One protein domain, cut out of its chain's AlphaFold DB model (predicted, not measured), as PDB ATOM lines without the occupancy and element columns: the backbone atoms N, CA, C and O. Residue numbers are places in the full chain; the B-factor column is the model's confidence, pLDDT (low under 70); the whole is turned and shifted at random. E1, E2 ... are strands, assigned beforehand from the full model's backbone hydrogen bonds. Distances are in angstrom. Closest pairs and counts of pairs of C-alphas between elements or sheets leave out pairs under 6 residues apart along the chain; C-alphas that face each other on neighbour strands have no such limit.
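Overview. This is residues 104 to 171 of the 190 residues of the protein "Tox-HNH-EHHH domain-containing protein" of Pseudomonas fluorescens (UniProt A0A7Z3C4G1). Little of this model is regular: a narrow, strongly twisted sheet of four strands, with two long loops at one end, where residues 152 to 157 stick out. The 68 printed residues, no named helix among them, are all strand by class, with 24 in E1, E2, E3 and E4, a meander, each strand the antiparallel neighbour of the one before. The whole spans 43 by 22 by 20 A and is only just loose, close to compact, with radius of gyration 13.4 A.

Along the chain. E1, residues 106 to 108, begins at C-alpha 106 (1.362, -39.795, -8.121). E2 is residues 126 to 133, 23.2 A; E3 139 to 145, 19.3 A; E4 163 to 168, ending at (5.647, -44.319, -23.810).

Arrangement. Hairpin E1 and E2 has N 107 and O 127 within hydrogen-bond range, 2.9 A; hairpin E2 and E3, N 132 and O 140, 2.8 A; hairpin E3 and E4, N 141 and O 167, 2.8 A. E1 is apart from E3 and E4.

Size, cuts and confidence. The farthest C-alphas, Ala 135 and Pro 154, are 43.5 A apart. The printed part has no cut. Links E1 to E2 and E3 to E4 are long. Residues 104 to 105 and 135 to 136 have pLDDT under 70.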
ATOM      1  N   VAL A 104       5.917 -34.756 -11.076       57.28
ATOM      2  CA  VAL A 104       5.868 -36.157 -10.649       57.28
ATOM      3  C   VAL A 104       4.426 -36.432 -10.255       57.28
ATOM      4  O   VAL A 104       4.075 -36.213  -9.090       57.28
ATOM      5  N   PRO A 105       3.547 -36.824 -11.194       65.31
ATOM      6  CA  PRO A 105       2.235 -37.285 -10.795       65.31
ATOM      7  C   PRO A 105       2.400 -38.525  -9.912       65.31
ATOM      8  O   PRO A 105       3.241 -39.396 -10.161       65.31
ATOM      9  N   PHE A 106       1.606 -38.563  -8.846       70.56
ATOM     10  CA  PHE A 106       1.362 -39.795  -8.121       70.56
ATOM     11  C   PHE A 106       0.257 -40.547  -8.853       70.56
ATOM     12  O   PHE A 106      -0.822 -39.995  -9.068       70.56
ATOM     13  N   SER A 107       0.531 -41.794  -9.212       77.56
ATOM     14  CA  SER A 107      -0.425 -42.681  -9.869       77.56
ATOM     15  C   SER A 107      -0.776 -43.831  -8.936       77.56
ATOM     16  O   SER A 107       0.040 -44.265  -8.125       77.56
ATOM     17  N   LEU A 108      -2.008 -44.329  -9.031       83.50
ATOM     18  CA  LEU A 108      -2.385 -45.555  -8.336       83.50
ATOM     19  C   LEU A 108      -1.703 -46.733  -9.025       83.50
ATOM     20  O   LEU A 108      -1.819 -46.907 -10.241       83.50
ATOM     21  N   MET A 109      -1.022 -47.565  -8.244       82.62
ATOM     22  CA  MET A 109      -0.615 -48.872  -8.731       82.62
ATOM     23  C   MET A 109      -1.865 -49.734  -8.864       82.62
ATOM     24  O   MET A 109      -2.626 -49.867  -7.906       82.62
ATOM     25  N   THR A 110      -2.085 -50.300 -10.046       82.75
ATOM     26  CA  THR A 110      -3.289 -51.082 -10.339       82.75
ATOM     27  C   THR A 110      -2.944 -52.450 -10.892       82.75
ATOM     28  O   THR A 110      -1.881 -52.647 -11.482       82.75
ATOM     29  N   ASP A 111      -3.858 -53.394 -10.705       77.56
ATOM     30  CA  ASP A 111      -3.799 -54.697 -11.342       77.56
ATOM     31  C   ASP A 111      -4.173 -54.635 -12.834       77.56
ATOM     32  O   ASP A 111      -4.483 -53.589 -13.424       77.56
ATOM     33  N   LYS A 112      -4.167 -55.808 -13.472       74.38
ATOM     34  CA  LYS A 112      -4.598 -55.953 -14.868       74.38
ATOM     35  C   LYS A 112      -6.051 -55.503 -15.090       74.38
ATOM     36  O   LYS A 112      -6.362 -55.024 -16.179       74.38
ATOM     37  N   SER A 113      -6.905 -55.599 -14.075       78.12
ATOM     38  CA  SER A 113      -8.323 -55.222 -14.087       78.12
ATOM     39  C   SER A 113      -8.541 -53.716 -13.873       78.12
ATOM     40  O   SER A 113      -9.610 -53.210 -14.190       78.12
ATOM     41  N   GLY A 114      -7.515 -52.989 -13.416       79.38
ATOM     42  CA  GLY A 114      -7.587 -51.568 -13.064       79.38
ATOM     43  C   GLY A 114      -7.876 -51.311 -11.581       79.38
ATOM     44  O   GLY A 114      -7.979 -50.154 -11.179       79.38
ATOM     45  N   GLU A 115      -7.961 -52.360 -10.766       84.12
ATOM     46  CA  GLU A 115      -8.183 -52.265  -9.327       84.12
ATOM     47  C   GLU A 115      -6.903 -51.861  -8.604       84.12
ATOM     48  O   GLU A 115      -5.804 -52.288  -8.960       84.12
ATOM     49  N   SER A 116      -7.034 -51.031  -7.570       84.31
ATOM     50  CA  SER A 116      -5.876 -50.536  -6.822       84.31
ATOM     51  C   SER A 116      -5.195 -51.646  -6.031       84.31
ATOM     52  O   SER A 116      -5.830 -52.356  -5.251       84.31
ATOM     53  N   ILE A 117      -3.875 -51.731  -6.158       81.06
ATOM     54  CA  ILE A 117      -3.061 -52.602  -5.316       81.06
ATOM     55  C   ILE A 117      -2.938 -51.953  -3.944       81.06
ATOM     56  O   ILE A 117      -2.562 -50.784  -3.830       81.06
ATOM     57  N   LEU A 118      -3.266 -52.712  -2.903       80.56
ATOM     58  CA  LEU A 118      -3.277 -52.228  -1.529       80.56
ATOM     59  C   LEU A 118      -1.974 -52.592  -0.808       80.56
ATOM     60  O   LEU A 118      -1.403 -53.661  -1.018       80.56
ATOM     61  N   ASN A 119      -1.510 -51.702   0.064       73.81
ATOM     62  CA  ASN A 119      -0.413 -51.965   0.987       73.81
ATOM     63  C   ASN A 119      -0.886 -52.819   2.183       73.81
ATOM     64  O   ASN A 119      -2.062 -53.171   2.296       73.81
ATOM     65  N   SER A 120       0.020 -53.109   3.123       74.44
ATOM     66  CA  SER A 120      -0.287 -53.882   4.340       74.44
ATOM     67  C   SER A 120      -1.397 -53.282   5.208       74.44
ATOM     68  O   SER A 120      -2.030 -54.002   5.974       74.44
ATOM     69  N   ASP A 121      -1.638 -51.976   5.085       75.50
ATOM     70  CA  ASP A 121      -2.654 -51.242   5.840       75.50
ATOM     71  C   ASP A 121      -3.999 -51.176   5.091       75.50
ATOM     72  O   ASP A 121      -4.909 -50.461   5.515       75.50
ATOM     73  N   GLY A 122      -4.127 -51.877   3.958       76.31
ATOM     74  CA  GLY A 122      -5.323 -51.867   3.114       76.31
ATOM     75  C   GLY A 122      -5.515 -50.572   2.319       76.31
ATOM     76  O   GLY A 122      -6.611 -50.318   1.827       76.31
ATOM     77  N   LYS A 123      -4.481 -49.730   2.197       81.31
ATOM     78  CA  LYS A 123      -4.540 -48.466   1.448       81.31
ATOM     79  C   LYS A 123      -3.938 -48.624   0.057       81.31
ATOM     80  O   LYS A 123      -2.932 -49.321  -0.065       81.31
ATOM     81  N   PRO A 124      -4.466 -47.942  -0.973       82.06
ATOM     82  CA  PRO A 124      -3.860 -47.960  -2.296       82.06
ATOM     83  C   PRO A 124      -2.393 -47.529  -2.275       82.06
ATOM     84  O   PRO A 124      -2.025 -46.539  -1.637       82.06
ATOM     85  N   VAL A 125      -1.557 -48.270  -2.993       80.19
ATOM     86  CA  VAL A 125      -0.156 -47.922  -3.201       80.19
ATOM     87  C   VAL A 125      -0.077 -46.834  -4.265       80.19
ATOM     88  O   VAL A 125      -0.537 -47.005  -5.396       80.19
ATOM     89  N   LEU A 126       0.547 -45.720  -3.896       79.38
ATOM     90  CA  LEU A 126       0.874 -44.641  -4.818       79.38
ATOM     91  C   LEU A 126       2.282 -44.849  -5.369       79.38
ATOM     92  O   LEU A 126       3.235 -45.038  -4.612       79.38
ATOM     93  N   THR A 127       2.416 -44.774  -6.686       77.12
ATOM     94  CA  THR A 127       3.692 -44.817  -7.397       77.12
ATOM     95  C   THR A 127       4.028 -43.433  -7.922       77.12
ATOM     96  O   THR A 127       3.158 -42.585  -8.128       77.12
ATOM     97  N   ARG A 128       5.323 -43.182  -8.107       80.38
ATOM     98  CA  ARG A 128       5.808 -41.956  -8.743       80.38
ATOM     99  C   ARG A 128       6.019 -42.227 -10.218       80.38
ATOM    100  O   ARG A 128       6.641 -43.229 -10.571       80.38
ATOM    101  N   GLU A 129       5.564 -41.310 -11.057       80.56
ATOM    102  CA  GLU A 129       5.855 -41.341 -12.482       80.56
ATOM    103  C   GLU A 129       6.775 -40.190 -12.869       80.56
ATOM    104  O   GLU A 129       6.546 -39.030 -12.534       80.56
ATOM    105  N   TYR A 130       7.842 -40.516 -13.587       77.81
ATOM    106  CA  TYR A 130       8.838 -39.552 -14.023       77.81
ATOM    107  C   TYR A 130       8.794 -39.416 -15.538       77.81
ATOM    108  O   TYR A 130       9.032 -40.390 -16.250       77.81
ATOM    109  N   GLN A 131       8.518 -38.211 -16.030       80.12
ATOM    110  CA  GLN A 131       8.458 -37.939 -17.464       80.12
ATOM    111  C   GLN A 131       9.808 -37.455 -18.000       80.12
ATOM    112  O   GLN A 131      10.443 -36.571 -17.421       80.12
ATOM    113  N   PHE A 132      10.222 -37.994 -19.145       71.00
ATOM    114  CA  PHE A 132      11.470 -37.648 -19.820       71.00
ATOM    115  C   PHE A 132      11.241 -37.423 -21.306       71.00
ATOM    116  O   PHE A 132      10.576 -38.220 -21.961       71.00
ATOM    117  N   THR A 133      11.861 -36.379 -21.849       75.25
ATOM    118  CA  THR A 133      11.978 -36.181 -23.298       75.25
ATOM    119  C   THR A 133      13.329 -36.734 -23.751       75.25
ATOM    120  O   THR A 133      14.362 -36.394 -23.172       75.25
ATOM    121  N   ARG A 134      13.329 -37.608 -24.756       70.94
ATOM    122  CA  ARG A 134      14.523 -38.192 -25.375       70.94
ATOM    123  C   ARG A 134      15.146 -37.245 -26.397       70.94
ATOM    124  O   ARG A 134      14.545 -36.251 -26.790       70.94
ATOM    125  N   ALA A 135      16.350 -37.590 -26.852       66.06
ATOM    126  CA  ALA A 135      17.085 -36.816 -27.853       66.06
ATOM    127  C   ALA A 135      16.345 -36.691 -29.198       66.06
ATOM    128  O   ALA A 135      16.512 -35.696 -29.893       66.06
ATOM    129  N   ASP A 136      15.514 -37.674 -29.547       68.25
ATOM    130  CA  ASP A 136      14.664 -37.664 -30.745       68.25
ATOM    131  C   ASP A 136      13.342 -36.891 -30.551       68.25
ATOM    132  O   ASP A 136      12.492 -36.886 -31.437       68.25
ATOM    133  N   GLY A 137      13.141 -36.255 -29.391       70.81
ATOM    134  CA  GLY A 137      11.920 -35.528 -29.040       70.81
ATOM    135  C   GLY A 137      10.783 -36.405 -28.506       70.81
ATOM    136  O   GLY A 137       9.821 -35.867 -27.953       70.81
ATOM    137  N   SER A 138      10.888 -37.737 -28.591       74.50
ATOM    138  CA  SER A 138       9.885 -38.643 -28.021       74.50
ATOM    139  C   SER A 138       9.862 -38.556 -26.493       74.50
ATOM    140  O   SER A 138      10.875 -38.269 -25.849       74.50
ATOM    141  N   LYS A 139       8.697 -38.788 -25.884       79.06
ATOM    142  CA  LYS A 139       8.518 -38.707 -24.430       79.06
ATOM    143  C   LYS A 139       8.242 -40.075 -23.834       79.06
ATOM    144  O   LYS A 139       7.497 -40.871 -24.396       79.06
ATOM    145  N   VAL A 140       8.819 -40.325 -22.665       80.25
ATOM    146  CA  VAL A 140       8.642 -41.567 -21.914       80.25
ATOM    147  C   VAL A 140       8.408 -41.326 -20.442       80.25
ATOM    148  O   VAL A 140       8.794 -40.295 -19.897       80.25
ATOM    149  N   VAL A 141       7.797 -42.317 -19.809       82.75
ATOM    150  CA  VAL A 141       7.465 -42.348 -18.394       82.75
ATOM    151  C   VAL A 141       8.210 -43.497 -17.732       82.75
ATOM    152  O   VAL A 141       8.193 -44.625 -18.226       82.75
ATOM    153  N   ILE A 142       8.863 -43.211 -16.610       82.12
ATOM    154  CA  ILE A 142       9.352 -44.236 -15.690       82.12
ATOM    155  C   ILE A 142       8.358 -44.346 -14.546       82.12
ATOM    156  O   ILE A 142       8.150 -43.362 -13.837       82.12
ATOM    157  N   GLN A 143       7.796 -45.532 -14.341       86.06
ATOM    158  CA  GLN A 143       6.932 -45.813 -13.196       86.06
ATOM    159  C   GLN A 143       7.766 -46.473 -12.097       86.06
ATOM    160  O   GLN A 143       8.399 -47.510 -12.318       86.06
ATOM    161  N   ASP A 144       7.801 -45.844 -10.926       82.94
ATOM    162  CA  ASP A 144       8.522 -46.306  -9.742       82.94
ATOM    163  C   ASP A 144       7.685 -47.326  -8.968       82.94
ATOM    164  O   ASP A 144       6.906 -46.966  -8.084       82.94
ATOM    165  N   HIS A 145       7.852 -48.604  -9.310       84.94
ATOM    166  CA  HIS A 145       7.238 -49.735  -8.612       84.94
ATOM    167  C   HIS A 145       8.186 -50.296  -7.542       84.94
ATOM    168  O   HIS A 145       8.299 -51.508  -7.357       84.94
ATOM    169  N   SER A 146       8.896 -49.425  -6.817       81.06
ATOM    170  CA  SER A 146       9.790 -49.834  -5.724       81.06
ATOM    171  C   SER A 146       9.077 -50.527  -4.564       81.06
ATOM    172  O   SER A 146       9.712 -51.296  -3.849       81.06
ATOM    173  N   ALA A 147       7.769 -50.314  -4.402       76.50
ATOM    174  CA  ALA A 147       6.960 -51.069  -3.449       76.50
ATOM    175  C   ALA A 147       6.813 -52.557  -3.833       76.50
ATOM    176  O   ALA A 147       6.504 -53.375  -2.970       76.50
ATOM    177  N   GLY A 148       7.039 -52.913  -5.107       82.12
ATOM    178  CA  GLY A 148       6.603 -54.193  -5.666       82.12
ATOM    179  C   GLY A 148       5.082 -54.336  -5.607       82.12
ATOM    180  O   GLY A 148       4.379 -53.417  -5.188       82.12
ATOM    181  N   HIS A 149       4.555 -55.484  -6.020       80.31
ATOM    182  CA  HIS A 149       3.140 -55.775  -5.831       80.31
ATOM    183  C   HIS A 149       2.824 -57.259  -5.750       80.31
ATOM    184  O   HIS A 149       3.410 -58.081  -6.457       80.31
ATOM    185  N   GLN A 150       1.826 -57.560  -4.920       78.88
ATOM    186  CA  GLN A 150       1.223 -58.876  -4.795       78.88
ATOM    187  C   GLN A 150      -0.272 -58.777  -5.078       78.88
ATOM    188  O   GLN A 150      -0.959 -57.923  -4.515       78.88
ATOM    189  N   TYR A 151      -0.772 -59.651  -5.943       75.06
ATOM    190  CA  TYR A 151      -2.186 -59.723  -6.305       75.06
ATOM    191  C   TYR A 151      -2.961 -60.717  -5.442       75.06
ATOM    192  O   TYR A 151      -4.189 -60.720  -5.471       75.06
ATOM    193  N   ASN A 152      -2.259 -61.549  -4.663       75.19
ATOM    194  CA  ASN A 152      -2.845 -62.638  -3.876       75.19
ATOM    195  C   ASN A 152      -3.684 -63.615  -4.729       75.19
ATOM    196  O   ASN A 152      -4.579 -64.289  -4.215       75.19
ATOM    197  N   GLU A 153      -3.404 -63.706  -6.035       78.75
ATOM    198  CA  GLU A 153      -3.974 -64.744  -6.893       78.75
ATOM    199  C   GLU A 153      -3.376 -66.118  -6.524       78.75
ATOM    200  O   GLU A 153      -2.207 -66.194  -6.126       78.75
ATOM    201  N   PRO A 154      -4.125 -67.229  -6.683       83.25
ATOM    202  CA  PRO A 154      -3.588 -68.571  -6.476       83.25
ATOM    203  C   PRO A 154      -2.282 -68.787  -7.253       83.25
ATOM    204  O   PRO A 154      -2.222 -68.571  -8.464       83.25
ATOM    205  N   GLY A 155      -1.227 -69.204  -6.548       82.88
ATOM    206  CA  GLY A 155       0.102 -69.391  -7.136       82.88
ATOM    207  C   GLY A 155       0.889 -68.098  -7.390       82.88
ATOM    208  O   GLY A 155       1.826 -68.131  -8.183       82.88
ATOM    209  N   ASN A 156       0.535 -66.980  -6.740       81.50
ATOM    210  CA  ASN A 156       1.225 -65.680  -6.836       81.50
ATOM    211  C   ASN A 156       1.291 -65.140  -8.275       81.50
ATOM    212  O   ASN A 156       2.269 -64.517  -8.698       81.50
ATOM    213  N   LYS A 157       0.263 -65.437  -9.074       78.75
ATOM    214  CA  LYS A 157       0.239 -65.069 -10.486       78.75
ATOM    215  C   LYS A 157       0.228 -63.548 -10.638       78.75
ATOM    216  O   LYS A 157      -0.685 -62.867 -10.187       78.75
ATOM    217  N   GLY A 158       1.239 -63.039 -11.339       77.50
ATOM    218  CA  GLY A 158       1.414 -61.610 -11.586       77.50
ATOM    219  C   GLY A 158       2.168 -60.873 -10.479       77.50
ATOM    220  O   GLY A 158       2.503 -59.712 -10.683       77.50
ATOM    221  N   ASP A 159       2.475 -61.508  -9.348       83.81
ATOM    222  CA  ASP A 159       3.277 -60.874  -8.304       83.81
ATOM    223  C   ASP A 159       4.647 -60.480  -8.869       83.81
ATOM    224  O   ASP A 159       5.307 -61.260  -9.563       83.81
ATOM    225  N   GLN A 160       5.080 -59.256  -8.583       81.94
ATOM    226  CA  GLN A 160       6.378 -58.756  -9.015       81.94
ATOM    227  C   GLN A 160       7.090 -58.095  -7.846       81.94
ATOM    228  O   GLN A 160       6.530 -57.272  -7.118       81.94
ATOM    229  N   THR A 161       8.366 -58.436  -7.695       83.56
ATOM    230  CA  THR A 161       9.266 -57.732  -6.787       83.56
ATOM    231  C   THR A 161       9.468 -56.292  -7.253       83.56
ATOM    232  O   THR A 161       9.038 -55.903  -8.341       83.56
ATOM    233  N   ALA A 162      10.117 -55.479  -6.422       82.38
ATOM    234  CA  ALA A 162      10.411 -54.092  -6.746       82.38
ATOM    235  C   ALA A 162      11.064 -53.957  -8.138       82.38
ATOM    236  O   ALA A 162      12.038 -54.649  -8.466       82.38
ATOM    237  N   HIS A 163      10.546 -53.045  -8.958       83.19
ATOM    238  CA  HIS A 163      11.061 -52.795 -10.304       83.19
ATOM    239  C   HIS A 163      10.725 -51.380 -10.791       83.19
ATOM    240  O   HIS A 163       9.996 -50.631 -10.144       83.19
ATOM    241  N   PHE A 164      11.260 -51.017 -11.956       83.56
ATOM    242  CA  PHE A 164      10.779 -49.896 -12.756       83.56
ATOM    243  C   PHE A 164      10.122 -50.392 -14.037       83.56
ATOM    244  O   PHE A 164      10.616 -51.339 -14.659       83.56
ATOM    245  N   ASN A 165       9.090 -49.675 -14.478       86.19
ATOM    246  CA  ASN A 165       8.573 -49.784 -15.838       86.19
ATOM    247  C   ASN A 165       9.038 -48.595 -16.667       86.19
ATOM    248  O   ASN A 165       9.040 -47.466 -16.181       86.19
ATOM    249  N   LEU A 166       9.381 -48.848 -17.931       83.38
ATOM    250  CA  LEU A 166       9.601 -47.799 -18.922       83.38
ATOM    251  C   LEU A 166       8.475 -47.843 -19.952       83.38
ATOM    252  O   LEU A 166       8.285 -48.853 -20.629       83.38
ATOM    253  N   ARG A 167       7.757 -46.732 -20.093       87.88
ATOM    254  CA  ARG A 167       6.546 -46.646 -20.910       87.88
ATOM    255  C   ARG A 167       6.589 -45.442 -21.853       87.88
ATOM    256  O   ARG A 167       7.221 -44.441 -21.518       87.88
ATOM    257  N   PRO A 168       5.946 -45.513 -23.026       88.06
ATOM    258  CA  PRO A 168       5.647 -44.319 -23.810       88.06
ATOM    259  C   PRO A 168       4.677 -43.393 -23.057       88.06
ATOM    260  O   PRO A 168       3.867 -43.872 -22.260       88.06
ATOM    261  N   ILE A 169       4.737 -42.077 -23.299       85.88
ATOM    262  CA  ILE A 169       3.847 -41.120 -22.612       85.88
ATOM    263  C   ILE A 169       2.378 -41.290 -23.022       85.88
ATOM    264  O   ILE A 169       1.480 -41.057 -22.221       85.88
ATOM    265  N   GLU A 170       2.139 -41.734 -24.253       90.00
ATOM    266  CA  GLU A 170       0.814 -41.953 -24.830       90.00
ATOM    267  C   GLU A 170       0.137 -43.240 -24.335       90.00
ATOM    268  O   GLU A 170      -1.074 -43.389 -24.469       90.00
ATOM    269  N   ASN A 171       0.895 -44.168 -23.741       90.94
ATOM    270  CA  ASN A 171       0.355 -45.381 -23.130       90.94
ATOM    271  C   ASN A 171       1.220 -45.820 -21.939       90.94
ATOM    272  O   ASN A 171       2.057 -46.723 -22.039       90.94
TER     273      ASN A 171